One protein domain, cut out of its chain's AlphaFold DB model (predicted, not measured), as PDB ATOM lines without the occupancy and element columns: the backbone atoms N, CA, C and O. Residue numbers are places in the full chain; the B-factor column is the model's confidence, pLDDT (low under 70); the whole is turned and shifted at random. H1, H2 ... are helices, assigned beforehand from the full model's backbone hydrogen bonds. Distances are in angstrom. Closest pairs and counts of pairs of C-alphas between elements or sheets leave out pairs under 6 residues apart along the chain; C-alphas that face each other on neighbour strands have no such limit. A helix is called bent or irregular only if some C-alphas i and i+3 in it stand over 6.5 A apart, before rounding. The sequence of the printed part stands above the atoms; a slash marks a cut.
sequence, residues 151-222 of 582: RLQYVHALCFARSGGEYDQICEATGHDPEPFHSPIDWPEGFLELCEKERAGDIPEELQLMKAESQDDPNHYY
ATOM      1  N   ARG A 151     -33.300  32.241  15.555       85.56
ATOM      2  CA  ARG A 151     -33.144  33.334  14.577       85.56
ATOM      3  C   ARG A 151     -32.013  34.283  14.964       85.56
ATOM      4  O   ARG A 151     -31.178  34.582  14.119       85.56
ATOM      5  N   LEU A 152     -31.933  34.706  16.230       87.19
ATOM      6  CA  LEU A 152     -30.815  35.535  16.710       87.19
ATOM      7  C   LEU A 152     -29.480  34.796  16.619       87.19
ATOM      8  O   LEU A 152     -28.503  35.354  16.126       87.19
ATOM      9  N   GLN A 153     -29.445  33.532  17.047       91.31
ATOM     10  CA  GLN A 153     -28.264  32.687  16.893       91.31
ATOM     11  C   GLN A 153     -27.827  32.614  15.428       91.31
ATOM     12  O   GLN A 153     -26.640  32.732  15.146       91.31
ATOM     13  N   TYR A 154     -28.773  32.480  14.495       90.88
ATOM     14  CA  TYR A 154     -28.457  32.416  13.074       90.88
ATOM     15  C   TYR A 154     -27.959  33.742  12.496       90.88
ATOM     16  O   TYR A 154     -27.013  33.729  11.717       90.88
ATOM     17  N   VAL A 155     -28.507  34.889  12.912       88.44
ATOM     18  CA  VAL A 155     -27.951  36.209  12.545       88.44
ATOM     19  C   VAL A 155     -26.480  36.303  12.956       88.44
ATOM     20  O   VAL A 155     -25.633  36.701  12.159       88.44
ATOM     21  N   HIS A 156     -26.153  35.875  14.177       90.69
ATOM     22  CA  HIS A 156     -24.765  35.838  14.634       90.69
ATOM     23  C   HIS A 156     -23.923  34.802  13.876       90.69
ATOM     24  O   HIS A 156     -22.771  35.088  13.550       90.69
ATOM     25  N   ALA A 157     -24.486  33.638  13.542       92.19
ATOM     26  CA  ALA A 157     -23.811  32.623  12.740       92.19
ATOM     27  C   ALA A 157     -23.512  33.129  11.318       92.19
ATOM     28  O   ALA A 157     -22.420  32.886  10.819       92.19
ATOM     29  N   LEU A 158     -24.404  33.905  10.691       89.94
ATOM     30  CA  LEU A 158     -24.156  34.531   9.386       89.94
ATOM     31  C   LEU A 158     -22.944  35.469   9.427       89.94
ATOM     32  O   LEU A 158     -22.121  35.445   8.518       89.94
ATOM     33  N   CYS A 159     -22.801  36.279  10.476       89.81
ATOM     34  CA  CYS A 159     -21.639  37.160  10.626       89.81
ATOM     35  C   CYS A 159     -20.350  36.369  10.910       89.81
ATOM     36  O   CYS A 159     -19.295  36.655  10.335       89.81
ATOM     37  N   PHE A 160     -20.446  35.361  11.777       91.50
ATOM     38  CA  PHE A 160     -19.306  34.619  12.305       91.50
ATOM     39  C   PHE A 160     -18.778  33.538  11.352       91.50
ATOM     40  O   PHE A 160     -17.578  33.486  11.085       91.50
ATOM     41  N   ALA A 161     -19.670  32.686  10.847       91.44
ATOM     42  CA  ALA A 161     -19.373  31.392  10.232       91.44
ATOM     43  C   ALA A 161     -19.406  31.377   8.700       91.44
ATOM     44  O   ALA A 161     -19.011  30.378   8.100       91.44
ATOM     45  N   ARG A 162     -19.877  32.446   8.047       88.56
ATOM     46  CA  ARG A 162     -19.845  32.535   6.581       88.56
ATOM     47  C   ARG A 162     -18.411  32.494   6.050       88.56
ATOM     48  O   ARG A 162     -17.470  32.891   6.735       88.56
ATOM     49  N   SER A 163     -18.258  32.114   4.785       86.06
ATOM     50  CA  SER A 163     -16.968  32.223   4.090       86.06
ATOM     51  C   SER A 163     -16.491  33.681   4.056       86.06
ATOM     52  O   SER A 163     -17.226  34.562   3.610       86.06
ATOM     53  N   GLY A 164     -15.276  33.944   4.543       84.94
ATOM     54  CA  GLY A 164     -14.737  35.300   4.718       84.94
ATOM     55  C   GLY A 164     -15.339  36.082   5.897       84.94
ATOM     56  O   GLY A 164     -15.101  37.286   6.025       84.94
ATOM     57  N   GLY A 165     -16.131  35.416   6.744       86.69
ATOM     58  CA  GLY A 165     -16.722  35.974   7.958       86.69
ATOM     59  C   GLY A 165     -15.700  36.261   9.058       86.69
ATOM     60  O   GLY A 165     -14.488  36.147   8.865       86.69
ATOM     61  N   GLU A 166     -16.193  36.639  10.238       89.62
ATOM     62  CA  GLU A 166     -15.333  37.034  11.363       89.62
ATOM     63  C   GLU A 166     -14.406  35.900  11.825       89.62
ATOM     64  O   GLU A 166     -13.249  36.159  12.159       89.62
ATOM     65  N   TYR A 167     -14.875  34.646  11.810       90.44
ATOM     66  CA  TYR A 167     -14.050  33.513  12.228       90.44
ATOM     67  C   TYR A 167     -12.859  33.287  11.292       90.44
ATOM     68  O   TYR A 167     -11.736  33.116  11.762       90.44
ATOM     69  N   ASP A 168     -13.077  33.376   9.977       89.38
ATOM     70  CA  ASP A 168     -12.016  33.210   8.978       89.38
ATOM     71  C   ASP A 168     -10.940  34.288   9.144       89.38
ATOM     72  O   ASP A 168      -9.749  33.984   9.106       89.38
ATOM     73  N   GLN A 169     -11.350  35.532   9.415       89.81
ATOM     74  CA  GLN A 169     -10.429  36.644   9.672       89.81
ATOM     75  C   GLN A 169      -9.587  36.415  10.936       89.81
ATOM     76  O   GLN A 169      -8.389  36.711  10.952       89.81
ATOM     77  N   ILE A 170     -10.188  35.868  11.998       88.81
ATOM     78  CA  ILE A 170      -9.470  35.513  13.231       88.81
ATOM     79  C   ILE A 170      -8.491  34.363  12.971       88.81
ATOM     80  O   ILE A 170      -7.341  34.419  13.418       88.81
ATOM     81  N   CYS A 171      -8.917  33.327  12.249       89.50
ATOM     82  CA  CYS A 171      -8.076  32.183  11.906       89.50
ATOM     83  C   CYS A 171      -6.888  32.597  11.030       89.50
ATOM     84  O   CYS A 171      -5.752  32.246  11.354       89.50
ATOM     85  N   GLU A 172      -7.108  33.442  10.020       90.25
ATOM     86  CA  GLU A 172      -6.044  34.016   9.190       90.25
ATOM     87  C   GLU A 172      -5.051  34.837  10.029       90.25
ATOM     88  O   GLU A 172      -3.837  34.649   9.923       90.25
ATOM     89  N   ALA A 173      -5.547  35.693  10.928       90.62
ATOM     90  CA  ALA A 173      -4.702  36.524  11.786       90.62
ATOM     91  C   ALA A 173      -3.898  35.720  12.825       90.62
ATOM     92  O   ALA A 173      -2.819  36.149  13.243       90.62
ATOM     93  N   THR A 174      -4.414  34.572  13.267       88.25
ATOM     94  CA  THR A 174      -3.801  33.741  14.319       88.25
ATOM     95  C   THR A 174      -3.080  32.500  13.788       88.25
ATOM     96  O   THR A 174      -2.420  31.813  14.569       88.25
ATOM     97  N   GLY A 175      -3.164  32.222  12.484       85.38
ATOM     98  CA  GLY A 175      -2.565  31.050  11.844       85.38
ATOM     99  C   GLY A 175      -3.256  29.723  12.181       85.38
ATOM    100  O   GLY A 175      -2.596  28.683  12.143       85.38
ATOM    101  N   HIS A 176      -4.542  29.755  12.540       85.19
ATOM    102  CA  HIS A 176      -5.356  28.560  12.789       85.19
ATOM    103  C   HIS A 176      -6.158  28.168  11.544       85.19
ATOM    104  O   HIS A 176      -6.413  28.995  10.671       85.19
ATOM    105  N   ASP A 177      -6.550  26.899  11.470       83.25
ATOM    106  CA  ASP A 177      -7.474  26.413  10.444       83.25
ATOM    107  C   ASP A 177      -8.901  26.916  10.761       83.25
ATOM    108  O   ASP A 177      -9.312  26.834  11.924       83.25
ATOM    109  N   PRO A 178      -9.652  27.483   9.795       79.81
ATOM    110  CA  PRO A 178     -11.052  27.878   9.988       79.81
ATOM    111  C   PRO A 178     -12.026  26.704  10.163       79.81
ATOM    112  O   PRO A 178     -13.186  26.941  10.504       79.81
ATOM    113  N   GLU A 179     -11.598  25.456   9.955       78.75
ATOM    114  CA  GLU A 179     -12.441  24.282  10.190       78.75
ATOM    115  C   GLU A 179     -11.730  23.213  11.040       78.75
ATOM    116  O   GLU A 179     -10.597  22.833  10.737       78.75
ATOM    117  N   PRO A 180     -12.393  22.654  12.075       80.38
ATOM    118  CA  PRO A 180     -13.729  22.984  12.593       80.38
ATOM    119  C   PRO A 180     -13.747  24.264  13.452       80.38
ATOM    120  O   PRO A 180     -12.705  24.776  13.854       80.38
ATOM    121  N   PHE A 181     -14.942  24.757  13.799       84.19
ATOM    122  CA  PHE A 181     -15.073  25.895  14.712       84.19
ATOM    123  C   PHE A 181     -14.527  25.555  16.105       84.19
ATOM    124  O   PHE A 181     -15.104  24.775  16.865       84.19
ATOM    125  N   HIS A 182     -13.415  26.184  16.465       79.75
ATOM    126  CA  HIS A 182     -12.813  26.107  17.786       79.75
ATOM    127  C   HIS A 182     -13.220  27.301  18.643       79.75
ATOM    128  O   HIS A 182     -13.001  28.455  18.273       79.75
ATOM    129  N   SER A 183     -13.748  27.014  19.832       75.44
ATOM    130  CA  SER A 183     -14.081  28.019  20.834       75.44
ATOM    131  C   SER A 183     -13.462  27.675  22.186       75.44
ATOM    132  O   SER A 183     -13.580  26.532  22.627       75.44
ATOM    133  N   PRO A 184     -12.838  28.644  22.879       80.19
ATOM    134  CA  PRO A 184     -12.375  28.459  24.251       80.19
ATOM    135  C   PRO A 184     -13.515  28.539  25.282       80.19
ATOM    136  O   PRO A 184     -13.266  28.331  26.469       80.19
ATOM    137  N   ILE A 185     -14.732  28.885  24.850       85.56
ATOM    138  CA  ILE A 185     -15.927  29.004  25.692       85.56
ATOM    139  C   ILE A 185     -17.048  28.097  25.193       85.56
ATOM    140  O   ILE A 185     -17.149  27.819  23.994       85.56
ATOM    141  N   ASP A 186     -17.928  27.716  26.112       85.69
ATOM    142  CA  ASP A 186     -19.171  27.031  25.785       85.69
ATOM    143  C   ASP A 186     -20.163  28.029  25.176       85.69
ATOM    144  O   ASP A 186     -20.532  29.030  25.797       85.69
ATOM    145  N   TRP A 187     -20.582  27.763  23.941       89.56
ATOM    146  CA  TRP A 187     -21.618  28.543  23.270       89.56
ATOM    147  C   TRP A 187     -23.017  28.113  23.719       89.56
ATOM    148  O   TRP A 187     -23.195  26.977  24.168       89.56
ATOM    149  N   PRO A 188     -24.032  28.985  23.562       90.12
ATOM    150  CA  PRO A 188     -25.422  28.575  23.690       90.12
ATOM    151  C   PRO A 188     -25.723  27.348  22.825       90.12
ATOM    152  O   PRO A 188     -25.198  27.200  21.717       90.12
ATOM    153  N   GLU A 189     -26.580  26.475  23.344       89.50
ATOM    154  CA  GLU A 189     -27.010  25.261  22.657       89.50
ATOM    155  C   GLU A 189     -27.540  25.590  21.249       89.50
ATOM    156  O   GLU A 189     -28.276  26.555  21.059       89.50
ATOM    157  N   GLY A 190     -27.116  24.819  20.244       89.38
ATOM    158  CA  GLY A 190     -27.508  25.014  18.844       89.38
ATOM    159  C   GLY A 190     -26.704  26.061  18.056       89.38
ATOM    160  O   GLY A 190     -26.715  26.015  16.830       89.38
ATOM    161  N   PHE A 191     -25.936  26.953  18.697       92.94
ATOM    162  CA  PHE A 191     -25.198  27.993  17.963       92.94
ATOM    163  C   PHE A 191     -24.090  27.426  17.057       92.94
ATOM    164  O   PHE A 191     -24.006  27.787  15.884       92.94
ATOM    165  N   LEU A 192     -23.262  26.509  17.573       90.75
ATOM    166  CA  LEU A 192     -22.206  25.870  16.773       90.75
ATOM    167  C   LEU A 192     -22.785  25.007  15.644       90.75
ATOM    168  O   LEU A 192     -22.265  25.044  14.535       90.75
ATOM    169  N   GLU A 193     -23.904  24.314  15.890       91.50
ATOM    170  CA  GLU A 193     -24.633  23.561  14.857       91.50
ATOM    171  C   GLU A 193     -25.050  24.483  13.700       91.50
ATOM    172  O   GLU A 193     -24.887  24.134  12.533       91.50
ATOM    173  N   LEU A 194     -25.566  25.680  14.005       93.12
ATOM    174  CA  LEU A 194     -25.930  26.666  12.986       93.12
ATOM    175  C   LEU A 194     -24.711  27.192  12.220       93.12
ATOM    176  O   LEU A 194     -24.807  27.389  11.012       93.12
ATOM    177  N   CYS A 195     -23.575  27.386  12.893       92.38
ATOM    178  CA  CYS A 195     -22.324  27.788  12.244       92.38
ATOM    179  C   CYS A 195     -21.839  26.722  11.251       92.38
ATOM    180  O   CYS A 195     -21.480  27.041  10.118       92.38
ATOM    181  N   GLU A 196     -21.866  25.450  11.652       91.31
ATOM    182  CA  GLU A 196     -21.503  24.315  10.797       91.31
ATOM    183  C   GLU A 196     -22.457  24.175   9.604       91.31
ATOM    184  O   GLU A 196     -22.007  24.007   8.470       91.31
ATOM    185  N   LYS A 197     -23.769  24.310   9.833       91.50
ATOM    186  CA  LYS A 197     -24.791  24.288   8.775       91.50
ATOM    187  C   LYS A 197     -24.628  25.423   7.772       91.50
ATOM    188  O   LYS A 197     -24.715  25.185   6.568       91.50
ATOM    189  N   GLU A 198     -24.345  26.633   8.248       91.44
ATOM    190  CA  GLU A 198     -24.072  27.782   7.382       91.44
ATOM    191  C   GLU A 198     -22.811  27.557   6.537       91.44
ATOM    192  O   GLU A 198     -22.834  27.800   5.329       91.44
ATOM    193  N   ARG A 199     -21.744  27.006   7.135       89.12
ATOM    194  CA  ARG A 199     -20.506  26.652   6.421       89.12
ATOM    195  C   ARG A 199     -20.738  25.577   5.356       89.12
ATOM    196  O   ARG A 199     -20.222  25.690   4.247       89.12
ATOM    197  N   ALA A 200     -21.542  24.564   5.676       89.19
ATOM    198  CA  ALA A 200     -21.901  23.485   4.760       89.19
ATOM    199  C   ALA A 200     -22.911  23.908   3.675       89.19
ATOM    200  O   ALA A 200     -23.096  23.185   2.695       89.19
ATOM    201  N   GLY A 201     -23.577  25.056   3.842       87.12
ATOM    202  CA  GLY A 201     -24.677  25.503   2.987       87.12
ATOM    203  C   GLY A 201     -25.999  24.753   3.211       87.12
ATOM    204  O   GLY A 201     -26.919  24.915   2.411       87.12
ATOM    205  N   ASP A 202     -26.114  23.960   4.281       90.31
ATOM    206  CA  ASP A 202     -27.309  23.183   4.649       90.31
ATOM    207  C   ASP A 202     -28.173  23.948   5.663       90.31
ATOM    208  O   ASP A 202     -28.237  23.648   6.858       90.31
ATOM    209  N   ILE A 203     -28.792  25.025   5.187       88.06
ATOM    210  CA  ILE A 203     -29.514  25.965   6.046       88.06
ATOM    211  C   ILE A 203     -30.938  25.461   6.286       88.06
ATOM    212  O   ILE A 203     -31.654  25.198   5.311       88.06
ATOM    213  N   PRO A 204     -31.396  25.412   7.554       85.12
ATOM    214  CA  PRO A 204     -32.780  25.086   7.875       85.12
ATOM    215  C   PRO A 204     -33.762  25.956   7.086       85.12
ATOM    216  O   PRO A 204     -33.584  27.169   7.014       85.12
ATOM    217  N   GLU A 205     -34.815  25.347   6.538       75.88
ATOM    218  CA  GLU A 205     -35.816  26.017   5.690       75.88
ATOM    219  C   GLU A 205     -36.348  27.317   6.315       75.88
ATOM    220  O   GLU A 205     -36.397  28.360   5.666       75.88
ATOM    221  N   GLU A 206     -36.622  27.291   7.621       73.94
ATOM    222  CA  GLU A 206     -37.124  28.437   8.388       73.94
ATOM    223  C   GLU A 206     -36.166  29.650   8.449       73.94
ATOM    224  O   GLU A 206     -36.593  30.748   8.814       73.94
ATOM    225  N   LEU A 207     -34.882  29.465   8.113       83.44
ATOM    226  CA  LEU A 207     -33.815  30.476   8.158       83.44
ATOM    227  C   LEU A 207     -33.324  30.897   6.763       83.44
ATOM    228  O   LEU A 207     -32.588  31.879   6.638       83.44
ATOM    229  N   GLN A 208     -33.736  30.197   5.701       78.38
ATOM    230  CA  GLN A 208     -33.278  30.474   4.332       78.38
ATOM    231  C   GLN A 208     -33.668  31.878   3.860       78.38
ATOM    232  O   GLN A 208     -32.857  32.559   3.231       78.38
ATOM    233  N   LEU A 209     -34.868  32.345   4.224       69.38
ATOM    234  CA  LEU A 209     -35.322  33.707   3.924       69.38
ATOM    235  C   LEU A 209     -34.390  34.765   4.528       69.38
ATOM    236  O   LEU A 209     -34.009  35.703   3.835       69.38
ATOM    237  N   MET A 210     -33.943  34.577   5.774       74.88
ATOM    238  CA  MET A 210     -33.032  35.518   6.444       74.88
ATOM    239  C   MET A 210     -31.677  35.614   5.722       74.88
ATOM    240  O   MET A 210     -31.114  36.698   5.552       74.88
ATOM    241  N   LYS A 211     -31.153  34.487   5.224       79.56
ATOM    242  CA  LYS A 211     -29.935  34.508   4.401       79.56
ATOM    243  C   LYS A 211     -30.161  35.218   3.065       79.56
ATOM    244  O   LYS A 211     -29.335  36.027   2.654       79.56
ATOM    245  N   ALA A 212     -31.271  34.926   2.389       71.56
ATOM    246  CA  ALA A 212     -31.585  35.528   1.094       71.56
ATOM    247  C   ALA A 212     -31.731  37.057   1.181       71.56
ATOM    248  O   ALA A 212     -31.304  37.777   0.279       71.56
ATOM    249  N   GLU A 213     -32.305  37.544   2.278       64.81
ATOM    250  CA  GLU A 213     -32.485  38.964   2.563       64.81
ATOM    251  C   GLU A 213     -31.167  39.706   2.828       64.81
ATOM    252  O   GLU A 213     -30.947  40.785   2.278       64.81
ATOM    253  N   SER A 214     -30.282  39.120   3.637       68.81
ATOM    254  CA  SER A 214     -29.014  39.751   4.034       68.81
ATOM    255  C   SER A 214     -27.903  39.669   2.985       68.81
ATOM    256  O   SER A 214     -26.954  40.455   3.046       68.81
ATOM    257  N   GLN A 215     -28.024  38.763   2.008       74.56
ATOM    258  CA  GLN A 215     -27.034  38.551   0.946       74.56
ATOM    259  C   GLN A 215     -25.612  38.410   1.532       74.56
ATOM    260  O   GLN A 215     -25.379  37.571   2.400       74.56
ATOM    261  N   ASP A 216     -24.673  39.246   1.084       74.81
ATOM    262  CA  ASP A 216     -23.277  39.247   1.520       74.81
ATOM    263  C   ASP A 216     -22.974  40.318   2.590       74.81
ATOM    264  O   ASP A 216     -21.804  40.597   2.859       74.81
ATOM    265  N   ASP A 217     -23.980  40.931   3.232       76.38
ATOM    266  CA  ASP A 217     -23.767  42.010   4.217       76.38
ATOM    267  C   ASP A 217     -24.683  41.936   5.467       76.38
ATOM    268  O   ASP A 217     -25.423  42.875   5.785       76.38
ATOM    269  N   PRO A 218     -24.638  40.823   6.225       80.31
ATOM    270  CA  PRO A 218     -25.521  40.588   7.365       80.31
ATOM    271  C   PRO A 218     -25.313  41.583   8.514       80.31
ATOM    272  O   PRO A 218     -26.273  41.933   9.193       80.31
ATOM    273  N   ASN A 219     -24.094  42.085   8.718       80.44
ATOM    274  CA  ASN A 219     -23.743  43.008   9.802       80.44
ATOM    275  C   ASN A 219     -24.375  44.403   9.654       80.44
ATOM    276  O   ASN A 219     -24.606  45.067  10.664       80.44
ATOM    277  N   HIS A 220     -24.662  44.855   8.429       71.88
ATOM    278  CA  HIS A 220     -25.419  46.093   8.208       71.88
ATOM    279  C   HIS A 220     -26.919  45.830   8.059       71.88
ATOM    280  O   HIS A 220     -27.719  46.680   8.450       71.88
ATOM    281  N   TYR A 221     -27.300  44.666   7.522       70.44
ATOM    282  CA  TYR A 221     -28.705  44.294   7.361       70.44
ATOM    283  C   TYR A 221     -29.397  44.006   8.707       70.44
ATOM    284  O   TYR A 221     -30.546  44.396   8.901       70.44
ATOM    285  N   TYR A 222     -28.689  43.389   9.660       75.75
ATOM    286  CA  TYR A 222     -29.186  43.073  11.003       75.75
ATOM    287  C   TYR A 222     -28.439  43.871  12.087       75.75
ATOM    288  O   TYR A 222     -27.514  43.350  12.721       75.75
TER     289      TYR A 222
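This is residues 151 to 222 of the 582 residues of the protein "Helicase C-terminal domain-containing protein" of Thermotogae bacterium (UniProt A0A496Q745). Helix H1 sits in the middle, with H3, H4 and H5 around it and H2 leading away from its end. A long loop, residues 175 to 190, returns from H2 to H3. The printed part has 72 residues, all helix in class, with H1 to H5 in order and no named strand. It is compact, radius of gyration of the C-alphas 11.9 A, spanning 33 by 24 by 19 A.

H1, residues 151 to 161, begins at C-alpha 151 (-33.144, 33.334, 14.577) and is 14.6 A long. H2 is residues 166 to 174, 12.4 A; H3 191 to 200, 14.3 A; H4 205 to 214, 15.4 A. H4 is irregular: C-alphas 206 and 209 are 7.1 A apart. H5, residues 218 to 221, 4.9 A, ends at C-alpha 221 (-28.705, 44.294, 7.361).

H1, the hub, touches H3 at a steep tilt of 55 degrees, closest C-alphas Ala 161 and Cys 195, 5.1 A. H1 and H2 touch only at the corner, closest C-alphas Phe 160 and Glu 166, 4.7 A. H1 touches H4 at closest C-alphas Arg 151 and Leu 207, 7.1 A, and H5 at Cys 159 and Pro 218, 6.1 A. H2 and H3 are apart. Every O i to N i+4 pair is within hydrogen-bond range in H1, H2 and H3; H4 has 4 of 6, and H5 is too short for one.

C-alphas 175 and 206, the farthest apart, are 34.8 A apart. The printed part has no cut; the H2 to H3 link is long. Residues 209, 213 and 214 have pLDDT under 70.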